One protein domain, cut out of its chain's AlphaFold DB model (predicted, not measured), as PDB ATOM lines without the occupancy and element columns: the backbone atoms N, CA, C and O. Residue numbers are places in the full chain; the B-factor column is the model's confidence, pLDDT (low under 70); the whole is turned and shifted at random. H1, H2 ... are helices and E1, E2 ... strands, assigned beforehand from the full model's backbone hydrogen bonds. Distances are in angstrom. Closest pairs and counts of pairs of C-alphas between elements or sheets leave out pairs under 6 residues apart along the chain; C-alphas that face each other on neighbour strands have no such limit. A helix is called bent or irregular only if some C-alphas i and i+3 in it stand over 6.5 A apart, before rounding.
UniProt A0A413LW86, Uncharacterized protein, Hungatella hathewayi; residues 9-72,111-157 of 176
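Overview. This is residues 9 to 72 and 111 to 157 of the 176 residues of an uncharacterized protein of Hungatella hathewayi (UniProt A0A413LW86). Look first for a small, twisted four-stranded sheet, in which the long hairpin E3 and E4 runs beside short E1 and E2; H5 packs over one face. H1, H2 and H4 gather near the beginnings of E1 and E2, with H2 farthest out. The 111 printed residues hold five named helices and four named strands, in the order H1 H2 E1 H3 H4 E2 H5 E3 E4; the class is mixed, helices and strands. The sheet runs E1 E2 E4 E3, mixed; the whole is compact, radius of gyration of the C-alphas 13.2 A, spanning 36 by 30 by 24 A.

Along the chain. E4, residues 149 to 156, runs 20.6 A to C-alpha 156 at (123.499, 147.985, 170.347). E3 is residues 125 to 131, 19.0 A; E1 is 27 to 30 and E2 63 to 66. Find H1 from C-alpha 9 at (143.144, 137.484, 183.028) to residue 17, 12.1 A. H2 is 19 to 24, H3 44 to 47, H4 50 to 58, 12.0 A, and H5 113 to 120, 10.5 A.

Arrangement. E1 and E2 are parallel, N 29 to O 64 2.8 A; E2 and E4 are parallel, N 65 to O 151 2.7 A. E4 and E3 are an antiparallel hairpin, N 152 to O 128 2.8 A. E1, H3, H4 and E2 make a strand-helix-strand unit, two parallel strands joined through helices, its crossover right-handed. H5, at a height over the sheet of 7.6 A, lies only just over E2, with 3 of its C-alphas there, and runs slantwise to the strands, at 41 degrees to E2 on the local plane. H4 only grazes the sheet with residues 53 to 57, and H3 with 44 to 46; they are close but not clearly touching, C-alphas of Val 46 and Ala 53 closest at 5.8 A. H1 touches H4, C-alphas of Thr 9 and Ala 52 closest at 5.0 A, at a steep tilt of 54 degrees, the same way. H1 and H2 only just touch, with 3 pairs of C-alphas within 8 A, and only at the corner; the closest are those of Leu 15 and Ile 21, 6.7 A. H2 is irregular, only just: C-alphas 20 and 23 are 6.6 A apart. In H1, H4 and H5 every O i to N i+4 pair is within hydrogen-bond range; H2 has 0 of 2, with 2 of 3 O i to N i+3 pairs, and H3 is too short for an i+4 pair.

Size, cuts and confidence. The C-alphas of Asp 20 and His 71 are the two farthest apart, 37.0 A. Residues 73 to 110 are not printed; C-alphas 72 and 111 are 6.2 A apart across the cut. The links E1 to H3 and E3 to E4 are long. No printed residue has pLDDT under 70.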
ATOM      1  N   THR A   9     141.920 137.913 182.332       93.62
ATOM      2  CA  THR A   9     143.144 137.484 183.028       93.62
ATOM      3  C   THR A   9     144.388 138.231 182.568       93.62
ATOM      4  O   THR A   9     145.155 138.694 183.411       93.62
ATOM      5  N   ASP A  10     144.583 138.395 181.258       93.62
ATOM      6  CA  ASP A  10     145.796 139.023 180.725       93.62
ATOM      7  C   ASP A  10     145.894 140.495 181.123       93.62
ATOM      8  O   ASP A  10     146.935 140.939 181.614       93.62
ATOM      9  N   LEU A  11     144.797 141.246 180.981       93.12
ATOM     10  CA  LEU A  11     144.780 142.649 181.381       93.12
ATOM     11  C   LEU A  11     144.870 142.795 182.903       93.12
ATOM     12  O   LEU A  11     145.633 143.633 183.374       93.12
ATOM     13  N   ALA A  12     144.153 141.973 183.672       95.19
ATOM     14  CA  ALA A  12     144.251 141.983 185.131       95.19
ATOM     15  C   ALA A  12     145.697 141.729 185.588       95.19
ATOM     16  O   ALA A  12     146.246 142.486 186.388       95.19
ATOM     17  N   CYS A  13     146.365 140.725 185.012       95.56
ATOM     18  CA  CYS A  13     147.777 140.455 185.270       95.56
ATOM     19  C   CYS A  13     148.676 141.632 184.872       95.56
ATOM     20  O   CYS A  13     149.614 141.954 185.602       95.56
ATOM     21  N   ALA A  14     148.416 142.267 183.727       95.44
ATOM     22  CA  ALA A  14     149.187 143.416 183.265       95.44
ATOM     23  C   ALA A  14     149.042 144.613 184.214       95.44
ATOM     24  O   ALA A  14     150.055 145.194 184.593       95.44
ATOM     25  N   LEU A  15     147.824 144.924 184.669       94.75
ATOM     26  CA  LEU A  15     147.562 145.992 185.638       94.75
ATOM     27  C   LEU A  15     148.230 145.715 186.991       94.75
ATOM     28  O   LEU A  15     148.794 146.624 187.588       94.75
ATOM     29  N   LEU A  16     148.232 144.461 187.456       95.19
ATOM     30  CA  LEU A  16     148.915 144.080 188.697       95.19
ATOM     31  C   LEU A  16     150.445 144.190 188.587       95.19
ATOM     32  O   LEU A  16     151.110 144.550 189.558       95.19
ATOM     33  N   LYS A  17     151.017 143.864 187.422       97.06
ATOM     34  CA  LYS A  17     152.472 143.902 187.185       97.06
ATOM     35  C   LYS A  17     152.995 145.294 186.835       97.06
ATOM     36  O   LYS A  17     154.135 145.605 187.167       97.06
ATOM     37  N   ALA A  18     152.191 146.096 186.150       96.81
ATOM     38  CA  ALA A  18     152.534 147.432 185.680       96.81
ATOM     39  C   ALA A  18     151.329 148.377 185.855       96.81
ATOM     40  O   ALA A  18     150.651 148.703 184.880       96.81
ATOM     41  N   PRO A  19     151.033 148.823 187.092       94.62
ATOM     42  CA  PRO A  19     149.864 149.662 187.368       94.62
ATOM     43  C   PRO A  19     149.832 150.982 186.584       94.62
ATOM     44  O   PRO A  19     148.767 151.542 186.342       94.62
ATOM     45  N   ASP A  20     150.985 151.484 186.138       94.94
ATOM     46  CA  ASP A  20     151.108 152.731 185.383       94.94
ATOM     47  C   ASP A  20     150.473 152.675 183.980       94.94
ATOM     48  O   ASP A  20     150.151 153.724 183.405       94.94
ATOM     49  N   ILE A  21     150.208 151.475 183.441       95.31
ATOM     50  CA  ILE A  21     149.514 151.319 182.152       95.31
ATOM     51  C   ILE A  21     148.046 151.743 182.217       95.31
ATOM     52  O   ILE A  21     147.449 151.965 181.166       95.31
ATOM     53  N   VAL A  22     147.466 151.885 183.417       94.12
ATOM     54  CA  VAL A  22     146.044 152.212 183.623       94.12
ATOM     55  C   VAL A  22     145.610 153.457 182.838       94.12
ATOM     56  O   VAL A  22     144.539 153.493 182.238       94.12
ATOM     57  N   SER A  23     146.496 154.452 182.739       92.19
ATOM     58  CA  SER A  23     146.256 155.703 182.009       92.19
ATOM     59  C   SER A  23     146.338 155.565 180.481       92.19
ATOM     60  O   SER A  23     145.849 156.433 179.757       92.19
ATOM     61  N   ARG A  24     146.935 154.474 179.983       94.12
ATOM     62  CA  ARG A  24     147.274 154.242 178.569       94.12
ATOM     63  C   ARG A  24     146.340 153.266 177.866       94.12
ATOM     64  O   ARG A  24     146.453 153.097 176.657       94.12
ATOM     65  N   VAL A  25     145.448 152.617 178.608       93.12
ATOM     66  CA  VAL A  25     144.548 151.596 178.073       93.12
ATOM     67  C   VAL A  25     143.086 151.974 178.292       93.12
ATOM     68  O   VAL A  25     142.734 152.776 179.160       93.12
ATOM     69  N   ARG A  26     142.229 151.406 177.450       91.94
ATOM     70  CA  ARG A  26     140.773 151.374 177.583       91.94
ATOM     71  C   ARG A  26     140.366 149.930 177.379       91.94
ATOM     72  O   ARG A  26     140.921 149.281 176.492       91.94
ATOM     73  N   TYR A  27     139.448 149.425 178.193       93.88
ATOM     74  CA  TYR A  27     139.075 148.019 178.118       93.88
ATOM     75  C   TYR A  27     137.583 147.852 177.905       93.88
ATOM     76  O   TYR A  27     136.792 148.294 178.731       93.88
ATOM     77  N   VAL A  28     137.225 147.200 176.801       94.62
ATOM     78  CA  VAL A  28     135.869 146.711 176.556       94.62
ATOM     79  C   VAL A  28     135.811 145.273 177.029       94.62
ATOM     80  O   VAL A  28     136.564 144.426 176.549       94.62
ATOM     81  N   PHE A  29     134.939 145.017 177.995       95.12
ATOM     82  CA  PHE A  29     134.745 143.698 178.561       95.12
ATOM     83  C   PHE A  29     133.355 143.181 178.214       95.12
ATOM     84  O   PHE A  29     132.354 143.758 178.643       95.12
ATOM     85  N   HIS A  30     133.312 142.082 177.458       94.69
ATOM     86  CA  HIS A  30     132.077 141.414 177.060       94.69
ATOM     87  C   HIS A  30     131.450 140.676 178.247       94.69
ATOM     88  O   HIS A  30     131.724 139.495 178.492       94.69
ATOM     89  N   ALA A  31     130.647 141.405 179.010       92.44
ATOM     90  CA  ALA A  31     130.120 140.976 180.290       92.44
ATOM     91  C   ALA A  31     128.716 140.378 180.201       92.44
ATOM     92  O   ALA A  31     128.433 139.448 180.950       92.44
ATOM     93  N   ARG A  32     127.865 140.894 179.302       92.06
ATOM     94  CA  ARG A  32     126.551 140.344 178.915       92.06
ATOM     95  C   ARG A  32     125.752 139.762 180.099       92.06
ATOM     96  O   ARG A  32     125.500 138.553 180.193       92.06
ATOM     97  N   SER A  33     125.448 140.656 181.036       92.12
ATOM     98  CA  SER A  33     124.607 140.502 182.227       92.12
ATOM     99  C   SER A  33     123.298 141.300 182.137       92.12
ATOM    100  O   SER A  33     122.672 141.533 183.165       92.12
ATOM    101  N   GLU A  34     122.808 141.657 180.945       90.62
ATOM    102  CA  GLU A  34     121.590 142.464 180.752       90.62
ATOM    103  C   GLU A  34     120.366 141.953 181.529       90.62
ATOM    104  O   GLU A  34     119.531 142.740 181.968       90.62
ATOM    105  N   HIS A  35     120.250 140.635 181.709       92.19
ATOM    106  CA  HIS A  35     119.111 139.993 182.371       92.19
ATOM    107  C   HIS A  35     119.226 139.947 183.896       92.19
ATOM    108  O   HIS A  35     118.238 139.682 184.577       92.19
ATOM    109  N   THR A  36     120.430 140.149 184.428       94.88
ATOM    110  CA  THR A  36     120.742 140.024 185.859       94.88
ATOM    111  C   THR A  36     121.335 141.298 186.450       94.88
ATOM    112  O   THR A  36     121.470 141.407 187.668       94.88
ATOM    113  N   TRP A  37     121.640 142.289 185.616       94.69
ATOM    114  CA  TRP A  37     122.002 143.631 186.031       94.69
ATOM    115  C   TRP A  37     120.815 144.323 186.731       94.69
ATOM    116  O   TRP A  37     119.690 144.237 186.236       94.69
ATOM    117  N   PRO A  38     121.031 145.056 187.841       95.38
ATOM    118  CA  PRO A  38     122.310 145.373 188.484       95.38
ATOM    119  C   PRO A  38     122.710 144.410 189.616       95.38
ATOM    120  O   PRO A  38     123.586 144.745 190.411       95.38
ATOM    121  N   ASP A  39     122.085 143.240 189.738       96.69
ATOM    122  CA  ASP A  39     122.231 142.373 190.913       96.69
ATOM    123  C   ASP A  39     123.416 141.405 190.810       96.69
ATOM    124  O   ASP A  39     124.079 141.097 191.809       96.69
ATOM    125  N   ARG A  40     123.689 140.887 189.610       95.69
ATOM    126  CA  ARG A  40     124.671 139.819 189.395       95.69
ATOM    127  C   ARG A  40     125.200 139.815 187.961       95.69
ATOM    128  O   ARG A  40     124.528 140.288 187.055       95.69
ATOM    129  N   ASN A  41     126.369 139.213 187.751       93.75
ATOM    130  CA  ASN A  41     126.795 138.730 186.439       93.75
ATOM    131  C   ASN A  41     126.907 137.197 186.450       93.75
ATOM    132  O   ASN A  41     127.478 136.614 187.364       93.75
ATOM    133  N   GLU A  42     126.340 136.524 185.455       89.38
ATOM    134  CA  GLU A  42     126.345 135.053 185.353       89.38
ATOM    135  C   GLU A  42     127.024 134.538 184.078       89.38
ATOM    136  O   GLU A  42     126.849 133.390 183.669       89.38
ATOM    137  N   GLN A  43     127.801 135.397 183.428       90.88
ATOM    138  CA  GLN A  43     128.326 135.155 182.100       90.88
ATOM    139  C   GLN A  43     129.672 134.414 182.134       90.88
ATOM    140  O   GLN A  43     130.464 134.520 183.071       90.88
ATOM    141  N   PHE A  44     129.931 133.614 181.097       88.81
ATOM    142  CA  PHE A  44     131.049 132.667 181.051       88.81
ATOM    143  C   PHE A  44     132.454 133.305 181.059       88.81
ATOM    144  O   PHE A  44     133.369 132.709 181.618       88.81
ATOM    145  N   ASN A  45     132.639 134.499 180.490       90.81
ATOM    146  CA  ASN A  45     133.879 135.286 180.528       90.81
ATOM    147  C   ASN A  45     134.195 135.766 181.952       90.81
ATOM    148  O   ASN A  45     135.364 135.830 182.323       90.81
ATOM    149  N   VAL A  46     133.168 136.067 182.759       92.88
ATOM    150  CA  VAL A  46     133.325 136.391 184.188       92.88
ATOM    151  C   VAL A  46     133.582 135.128 184.998       92.88
ATOM    152  O   VAL A  46     134.559 135.057 185.738       92.88
ATOM    153  N   TYR A  47     132.740 134.107 184.829       91.75
ATOM    154  CA  TYR A  47     132.879 132.833 185.535       91.75
ATOM    155  C   TYR A  47     134.234 132.161 185.276       91.75
ATOM    156  O   TYR A  47     134.809 131.548 186.175       91.75
ATOM    157  N   GLY A  48     134.763 132.295 184.058       89.25
ATOM    158  CA  GLY A  48     136.042 131.715 183.673       89.25
ATOM    159  C   GLY A  48     137.224 132.223 184.503       89.25
ATOM    160  O   GLY A  48     138.188 131.481 184.691       89.25
ATOM    161  N   ASP A  49     137.184 133.474 184.975       94.25
ATOM    162  CA  ASP A  49     138.179 134.032 185.896       94.25
ATOM    163  C   ASP A  49     137.583 135.178 186.724       94.25
ATOM    164  O   ASP A  49     137.721 136.370 186.432       94.25
ATOM    165  N   ILE A  50     136.921 134.785 187.810       95.06
ATOM    166  CA  ILE A  50     136.253 135.708 188.730       95.06
ATOM    167  C   ILE A  50     137.265 136.662 189.385       95.06
ATOM    168  O   ILE A  50     136.927 137.814 189.646       95.06
ATOM    169  N   ILE A  51     138.501 136.211 189.646       95.44
ATOM    170  CA  ILE A  51     139.544 137.052 190.256       95.44
ATOM    171  C   ILE A  51     139.947 138.158 189.284       95.44
ATOM    172  O   ILE A  51     140.047 139.317 189.685       95.44
ATOM    173  N   ALA A  52     140.154 137.821 188.013       95.50
ATOM    174  CA  ALA A  52     140.504 138.809 187.005       95.50
ATOM    175  C   ALA A  52     139.373 139.820 186.784       95.50
ATOM    176  O   ALA A  52     139.628 141.021 186.765       95.50
ATOM    177  N   ALA A  53     138.120 139.367 186.690       95.19
ATOM    178  CA  ALA A  53     136.972 140.263 186.553       95.19
ATOM    179  C   ALA A  53     136.810 141.206 187.764       95.19
ATOM    180  O   ALA A  53     136.597 142.401 187.570       95.19
ATOM    181  N   GLN A  54     136.993 140.710 188.994       95.00
ATOM    182  CA  GLN A  54     137.054 141.567 190.188       95.00
ATOM    183  C   GLN A  54     138.203 142.570 190.112       95.00
ATOM    184  O   GLN A  54     137.992 143.748 190.356       95.00
ATOM    185  N   THR A  55     139.398 142.120 189.717       95.06
ATOM    186  CA  THR A  55     140.576 142.991 189.599       95.06
ATOM    187  C   THR A  55     140.306 144.152 188.646       95.06
ATOM    188  O   THR A  55     140.703 145.273 188.934       95.06
ATOM    189  N   LEU A  56     139.604 143.912 187.532       94.62
ATOM    190  CA  LEU A  56     139.220 144.986 186.617       94.62
ATOM    191  C   LEU A  56     138.214 145.956 187.244       94.62
ATOM    192  O   LEU A  56     138.434 147.161 187.161       94.62
ATOM    193  N   LEU A  57     137.151 145.443 187.874       94.81
ATOM    194  CA  LEU A  57     136.119 146.256 188.535       94.81
ATOM    195  C   LEU A  57     136.669 147.076 189.711       94.81
ATOM    196  O   LEU A  57     136.205 148.178 189.969       94.81
ATOM    197  N   GLU A  58     137.662 146.548 190.421       93.69
ATOM    198  CA  GLU A  58     138.292 147.213 191.564       93.69
ATOM    199  C   GLU A  58     139.430 148.161 191.143       93.69
ATOM    200  O   GLU A  58     139.894 148.966 191.955       93.69
ATOM    201  N   SER A  59     139.882 148.081 189.885       92.31
ATOM    202  CA  SER A  59     140.925 148.949 189.332       92.31
ATOM    203  C   SER A  59     140.372 150.272 188.798       92.31
ATOM    204  O   SER A  59     139.204 150.389 188.450       92.31
ATOM    205  N   GLU A  60     141.252 151.260 188.632       90.88
ATOM    206  CA  GLU A  60     140.915 152.544 187.999       90.88
ATOM    207  C   GLU A  60     141.026 152.508 186.462       90.88
ATOM    208  O   GLU A  60     141.100 153.555 185.809       90.88
ATOM    209  N   VAL A  61     141.081 151.315 185.852       94.50
ATOM    210  CA  VAL A  61     141.137 151.208 184.390       94.50
ATOM    211  C   VAL A  61     139.842 151.757 183.801       94.50
ATOM    212  O   VAL A  61     138.765 151.405 184.279       94.50
ATOM    213  N   PRO A  62     139.888 152.598 182.754       94.81
ATOM    214  CA  PRO A  62     138.643 153.062 182.167       94.81
ATOM    215  C   PRO A  62     137.968 151.903 181.431       94.81
ATOM    216  O   PRO A  62     138.399 151.465 180.355       94.81
ATOM    217  N   LEU A  63     136.940 151.392 182.098       95.88
ATOM    218  CA  LEU A  63     136.244 150.159 181.789       95.88
ATOM    219  C   LEU A  63     134.945 150.461 181.045       95.88
ATOM    220  O   LEU A  63     134.135 151.287 181.471       95.88
ATOM    221  N   ILE A  64     134.758 149.753 179.941       96.69
ATOM    222  CA  ILE A  64     133.511 149.665 179.197       96.69
ATOM    223  C   ILE A  64     132.959 148.264 179.462       96.69
ATOM    224  O   ILE A  64     133.485 147.263 178.976       96.69
ATOM    225  N   TRP A  65     131.918 148.202 180.278       96.25
ATOM    226  CA  TRP A  65     131.166 147.000 180.595       96.25
ATOM    227  C   TRP A  65     130.120 146.775 179.501       96.25
ATOM    228  O   TRP A  65     129.072 147.424 179.489       96.25
ATOM    229  N   PHE A  66     130.436 145.912 178.537       96.94
ATOM    230  CA  PHE A  66     129.534 145.605 177.435       96.94
ATOM    231  C   PHE A  66     128.509 144.570 177.896       96.94
ATOM    232  O   PHE A  66     128.807 143.387 178.067       96.94
ATOM    233  N   ASP A  67     127.303 145.047 178.164       95.62
ATOM    234  CA  ASP A  67     126.253 144.357 178.900       95.62
ATOM    235  C   ASP A  67     125.063 144.034 178.001       95.62
ATOM    236  O   ASP A  67     123.919 144.249 178.379       95.62
ATOM    237  N   THR A  68     125.338 143.622 176.765       94.75
ATOM    238  CA  THR A  68     124.322 143.359 175.747       94.75
ATOM    239  C   THR A  68     124.861 142.407 174.671       94.75
ATOM    240  O   THR A  68     125.982 141.903 174.772       94.75
ATOM    241  N   GLY A  69     124.075 142.149 173.623       90.88
ATOM    242  CA  GLY A  69     124.498 141.397 172.438       90.88
ATOM    243  C   GLY A  69     123.884 140.004 172.299       90.88
ATOM    244  O   GLY A  69     124.112 139.347 171.283       90.88
ATOM    245  N   THR A  70     123.062 139.546 173.253       91.75
ATOM    246  CA  THR A  70     122.307 138.275 173.140       91.75
ATOM    247  C   THR A  70     121.380 138.210 171.928       91.75
ATOM    248  O   THR A  70     121.080 137.122 171.456       91.75
ATOM    249  N   HIS A  71     120.953 139.363 171.424       92.69
ATOM    250  CA  HIS A  71     120.019 139.543 170.311       92.69
ATOM    251  C   HIS A  71     120.720 139.698 168.952       92.69
ATOM    252  O   HIS A  71     120.054 139.807 167.923       92.69
ATOM    253  N   ILE A  72     122.059 139.671 168.917       96.50
ATOM    254  CA  ILE A  72     122.824 139.619 167.667       96.50
ATOM    255  C   ILE A  72     122.826 138.168 167.179       96.50
ATOM    256  O   ILE A  72     123.771 137.417 167.415       96.50
ATOM    257  N   PHE A 111     127.838 137.076 169.815       93.06
ATOM    258  CA  PHE A 111     127.862 138.106 170.856       93.06
ATOM    259  C   PHE A 111     128.984 139.144 170.689       93.06
ATOM    260  O   PHE A 111     128.727 140.342 170.805       93.06
ATOM    261  N   ASP A 112     130.201 138.704 170.350       92.56
ATOM    262  CA  ASP A 112     131.368 139.596 170.306       92.56
ATOM    263  C   ASP A 112     131.346 140.585 169.127       92.56
ATOM    264  O   ASP A 112     132.112 141.548 169.099       92.56
ATOM    265  N   MET A 113     130.456 140.389 168.144       96.00
ATOM    266  CA  MET A 113     130.244 141.382 167.084       96.00
ATOM    267  C   MET A 113     129.775 142.723 167.662       96.00
ATOM    268  O   MET A 113     130.101 143.773 167.105       96.00
ATOM    269  N   GLY A 114     129.050 142.694 168.784       96.25
ATOM    270  CA  GLY A 114     128.605 143.893 169.486       96.25
ATOM    271  C   GLY A 114     129.772 144.724 170.022       96.25
ATOM    272  O   GLY A 114     129.789 145.937 169.814       96.25
ATOM    273  N   ASP A 115     130.781 144.080 170.619       94.75
ATOM    274  CA  ASP A 115     131.946 144.769 171.191       94.75
ATOM    275  C   ASP A 115     132.702 145.556 170.113       94.75
ATOM    276  O   ASP A 115     133.002 146.742 170.276       94.75
ATOM    277  N   PHE A 116     132.978 144.904 168.977       94.56
ATOM    278  CA  PHE A 116     133.666 145.531 167.849       94.56
ATOM    279  C   PHE A 116     132.824 146.622 167.192       94.56
ATOM    280  O   PHE A 116     133.368 147.658 166.819       94.56
ATOM    281  N   SER A 117     131.511 146.418 167.076       96.25
ATOM    282  CA  SER A 117     130.610 147.417 166.494       96.25
ATOM    283  C   SER A 117     130.558 148.679 167.344       96.25
ATOM    284  O   SER A 117     130.653 149.778 166.805       96.25
ATOM    285  N   PHE A 118     130.507 148.534 168.670       96.44
ATOM    286  CA  PHE A 118     130.567 149.668 169.586       96.44
ATOM    287  C   PHE A 118     131.927 150.373 169.556       96.44
ATOM    288  O   PHE A 118     131.981 151.599 169.530       96.44
ATOM    289  N   LEU A 119     133.033 149.622 169.506       94.88
ATOM    290  CA  LEU A 119     134.372 150.201 169.356       94.88
ATOM    291  C   LEU A 119     134.545 150.964 168.040       94.88
ATOM    292  O   LEU A 119     135.237 151.980 168.005       94.88
ATOM    293  N   TYR A 120     133.942 150.463 166.964       95.81
ATOM    294  CA  TYR A 120     133.992 151.090 165.651       95.81
ATOM    295  C   TYR A 120     133.113 152.344 165.585       95.81
ATOM    296  O   TYR A 120     133.544 153.375 165.066       95.81
ATOM    297  N   GLN A 121     131.892 152.264 166.117       97.06
ATOM    298  CA  GLN A 121     130.932 153.359 166.122       97.06
ATOM    299  C   GLN A 121     130.098 153.373 167.418       97.06
ATOM    300  O   GLN A 121     129.030 152.755 167.480       97.06
ATOM    301  N   PRO A 122     130.545 154.117 168.447       96.31
ATOM    302  CA  PRO A 122     129.856 154.190 169.734       96.31
ATOM    303  C   PRO A 122     128.416 154.714 169.652       96.31
ATOM    304  O   PRO A 122     127.587 154.322 170.470       96.31
ATOM    305  N   ASP A 123     128.091 155.541 168.650       97.69
ATOM    306  CA  ASP A 123     126.746 156.111 168.453       97.69
ATOM    307  C   ASP A 123     125.685 155.062 168.074       97.69
ATOM    308  O   ASP A 123     124.494 155.367 167.988       97.69
ATOM    309  N   TRP A 124     126.092 153.822 167.796       97.81
ATOM    310  CA  TRP A 124     125.167 152.711 167.569       97.81
ATOM    311  C   TRP A 124     124.733 152.026 168.863       97.81
ATOM    312  O   TRP A 124     123.782 151.247 168.832       97.81
ATOM    313  N   GLY A 125     125.429 152.283 169.970       97.31
ATOM    314  CA  GLY A 125     125.099 151.737 171.277       97.31
ATOM    315  C   GLY A 125     124.284 152.705 172.126       97.31
ATOM    316  O   GLY A 125     124.393 153.922 171.993       97.31
ATOM    317  N   LEU A 126     123.514 152.153 173.060       97.88
ATOM    318  CA  LEU A 126     123.007 152.905 174.202       97.88
ATOM    319  C   LEU A 126     123.873 152.583 175.413       97.88
ATOM    320  O   LEU A 126     124.114 151.415 175.733       97.88
ATOM    321  N   TYR A 127     124.362 153.625 176.074       98.00
ATOM    322  CA  TYR A 127     125.267 153.477 177.198       98.00
ATOM    323  C   TYR A 127     125.034 154.534 178.268       98.00
ATOM    324  O   TYR A 127     124.556 155.638 178.016       98.00
ATOM    325  N   GLU A 128     125.412 154.179 179.485       97.44
ATOM    326  CA  GLU A 128     125.338 155.028 180.664       97.44
ATOM    327  C   GLU A 128     126.664 154.987 181.423       97.44
ATOM    328  O   GLU A 128     127.436 154.034 181.329       97.44
ATOM    329  N   THR A 129     126.952 156.042 182.182       97.25
ATOM    330  CA  THR A 129     128.053 156.014 183.148       97.25
ATOM    331  C   THR A 129     127.492 155.624 184.506       97.25
ATOM    332  O   THR A 129     126.654 156.341 185.049       97.25
ATOM    333  N   VAL A 130     127.988 154.526 185.066       95.25
ATOM    334  CA  VAL A 130     127.566 153.991 186.365       95.25
ATOM    335  C   VAL A 130     128.739 153.967 187.336       95.25
ATOM    336  O   VAL A 130     129.902 153.970 186.929       95.25
ATOM    337  N   GLU A 131     128.439 153.954 188.633       95.00
ATOM    338  CA  GLU A 131     129.451 153.639 189.642       95.00
ATOM    339  C   GLU A 131     129.878 152.178 189.460       95.00
ATOM    340  O   GLU A 131     129.033 151.304 189.251       95.00
ATOM    341  N   THR A 132     131.181 151.912 189.512       95.31
ATOM    342  CA  THR A 132     131.692 150.550 189.343       95.31
ATOM    343  C   THR A 132     131.368 149.724 190.593       95.31
ATOM    344  O   THR A 132     131.817 150.104 191.682       95.31
ATOM    345  N   PRO A 133     130.598 148.623 190.483       94.88
ATOM    346  CA  PRO A 133     130.240 147.813 191.637       94.88
ATOM    347  C   PRO A 133     131.416 146.950 192.093       94.88
ATOM    348  O   PRO A 133     132.223 146.486 191.288       94.88
ATOM    349  N   GLU A 134     131.444 146.627 193.382       94.81
ATOM    350  CA  GLU A 134     132.205 145.468 193.842       94.81
ATOM    351  C   GLU A 134     131.517 144.195 193.355       94.81
ATOM    352  O   GLU A 134     130.290 144.088 193.391       94.81
ATOM    353  N   MET A 135     132.291 143.185 192.979       95.31
ATOM    354  CA  MET A 135     131.746 141.873 192.648       95.31
ATOM    355  C   MET A 135     132.206 140.847 193.674       95.31
ATOM    356  O   MET A 135     133.371 140.795 194.048       95.31
ATOM    357  N   THR A 136     131.302 140.000 194.154       95.50
ATOM    358  CA  THR A 136     131.645 138.909 195.078       95.50
ATOM    359  C   THR A 136     132.223 137.698 194.340       95.50
ATOM    360  O   THR A 136     132.060 137.544 193.132       95.50
ATOM    361  N   ARG A 137     132.791 136.742 195.088       93.88
ATOM    362  CA  ARG A 137     133.198 135.422 194.559       93.88
ATOM    363  C   ARG A 137     132.052 134.622 193.924       93.88
ATOM    364  O   ARG A 137     132.316 133.707 193.158       93.88
ATOM    365  N   PHE A 138     130.800 134.960 194.237       94.75
ATOM    366  CA  PHE A 138     129.598 134.349 193.659       94.75
ATOM    367  C   PHE A 138     128.974 135.205 192.545       94.75
ATOM    368  O   PHE A 138     127.856 134.931 192.098       94.75
ATOM    369  N   MET A 139     129.715 136.222 192.091       95.25
ATOM    370  CA  MET A 139     129.391 137.149 191.007       95.25
ATOM    371  C   MET A 139     128.211 138.097 191.282       95.25
ATOM    372  O   MET A 139     127.738 138.767 190.371       95.25
ATOM    373  N   TYR A 140     127.740 138.184 192.532       97.06
ATOM    374  CA  TYR A 140     126.806 139.240 192.949       97.06
ATOM    375  C   TYR A 140     127.504 140.587 193.003       97.06
ATOM    376  O   TYR A 140     128.628 140.661 193.513       97.06
ATOM    377  N   PHE A 141     126.805 141.626 192.563       96.00
ATOM    378  CA  PHE A 141     127.255 142.998 192.683       96.00
ATOM    379  C   PHE A 141     126.881 143.586 194.042       96.00
ATOM    380  O   PHE A 141     125.793 143.364 194.578       96.00
ATOM    381  N   LYS A 142     127.810 144.345 194.615       95.00
ATOM    382  CA  LYS A 142     127.604 145.160 195.805       95.00
ATOM    383  C   LYS A 142     127.837 146.617 195.437       95.00
ATOM    384  O   LYS A 142     128.938 147.017 195.075       95.00
ATOM    385  N   HIS A 143     126.796 147.421 195.609       91.12
ATOM    386  CA  HIS A 143     126.795 148.853 195.289       91.12
ATOM    387  C   HIS A 143     127.173 149.723 196.497       91.12
ATOM    388  O   HIS A 143     126.697 150.845 196.650       91.12
ATOM    389  N   THR A 144     127.976 149.172 197.413       84.44
ATOM    390  CA  THR A 144     128.320 149.803 198.698       84.44
ATOM    391  C   THR A 144     129.620 150.596 198.657       84.44
ATOM    392  O   THR A 144     129.740 151.592 199.367       84.44
ATOM    393  N   HIS A 145     130.578 150.178 197.831       74.81
ATOM    394  CA  HIS A 145     131.864 150.849 197.652       74.81
ATOM    395  C   HIS A 145     131.982 151.382 196.225       74.81
ATOM    396  O   HIS A 145     131.315 150.895 195.315       74.81
ATOM    397  N   ARG A 146     132.797 152.425 196.050       73.12
ATOM    398  CA  ARG A 146     132.951 153.135 194.778       73.12
ATOM    399  C   ARG A 146     134.382 152.970 194.283       73.12
ATOM    400  O   ARG A 146     135.274 153.651 194.781       73.12
ATOM    401  N   HIS A 147     134.580 152.115 193.284       85.00
ATOM    402  CA  HIS A 147     135.858 151.950 192.573       85.00
ATOM    403  C   HIS A 147     135.958 152.890 191.360       85.00
ATOM    404  O   HIS A 147     136.498 152.553 190.313       85.00
ATOM    405  N   GLY A 148     135.381 154.088 191.482       91.12
ATOM    406  CA  GLY A 148     135.226 155.022 190.374       91.12
ATOM    407  C   GLY A 148     133.995 154.720 189.522       91.12
ATOM    408  O   GLY A 148     132.947 154.312 190.030       91.12
ATOM    409  N   LYS A 149     134.106 155.003 188.223       94.69
ATOM    410  CA  LYS A 149     133.004 154.909 187.266       94.69
ATOM    411  C   LYS A 149     133.399 154.051 186.078       94.69
ATOM    412  O   LYS A 149     134.524 154.151 185.592       94.69
ATOM    413  N   MET A 150     132.431 153.311 185.560       95.69
ATOM    414  CA  MET A 150     132.546 152.580 184.305       95.69
ATOM    415  C   MET A 150     131.443 153.007 183.339       95.69
ATOM    416  O   MET A 150     130.395 153.518 183.742       95.69
ATOM    417  N   MET A 151     131.682 152.798 182.049       97.25
ATOM    418  CA  MET A 151     130.649 152.925 181.029       97.25
ATOM    419  C   MET A 151     129.963 151.574 180.870       97.25
ATOM    420  O   MET A 151     130.632 150.594 180.568       97.25
ATOM    421  N   ARG A 152     128.648 151.510 181.044       97.50
ATOM    422  CA  ARG A 152     127.856 150.316 180.752       97.50
ATOM    423  C   ARG A 152     127.156 150.503 179.416       97.50
ATOM    424  O   ARG A 152     126.356 151.423 179.283       97.50
ATOM    425  N   VAL A 153     127.441 149.633 178.455       98.00
ATOM    426  CA  VAL A 153     126.717 149.568 177.177       98.00
ATOM    427  C   VAL A 153     125.609 148.543 177.340       98.00
ATOM    428  O   VAL A 153     125.905 147.377 177.570       98.00
ATOM    429  N   TYR A 154     124.352 148.966 177.270       97.06
ATOM    430  CA  TYR A 154     123.198 148.105 177.555       97.06
ATOM    431  C   TYR A 154     122.342 147.804 176.322       97.06
ATOM    432  O   TYR A 154     121.423 146.992 176.405       97.06
ATOM    433  N   ASP A 155     122.639 148.423 175.180       97.19
ATOM    434  CA  ASP A 155     122.006 148.109 173.898       97.19
ATOM    435  C   ASP A 155     122.946 148.432 172.728       97.19
ATOM    436  O   ASP A 155     123.859 149.251 172.871       97.19
ATOM    437  N   ILE A 156     122.726 147.793 171.580       97.69
ATOM    438  CA  ILE A 156     123.499 147.985 170.347       97.69
ATOM    439  C   ILE A 156     122.614 147.764 169.114       97.69
ATOM    440  O   ILE A 156     121.830 146.820 169.046       97.69
ATOM    441  N   ASP A 157     122.758 148.617 168.099       97.94
ATOM    442  CA  ASP A 157     122.022 148.489 166.838       97.94
ATOM    443  C   ASP A 157     122.436 147.208 166.085       97.94
ATOM    444  O   ASP A 157     123.468 147.144 165.405       97.94
TER     445      ASP A 157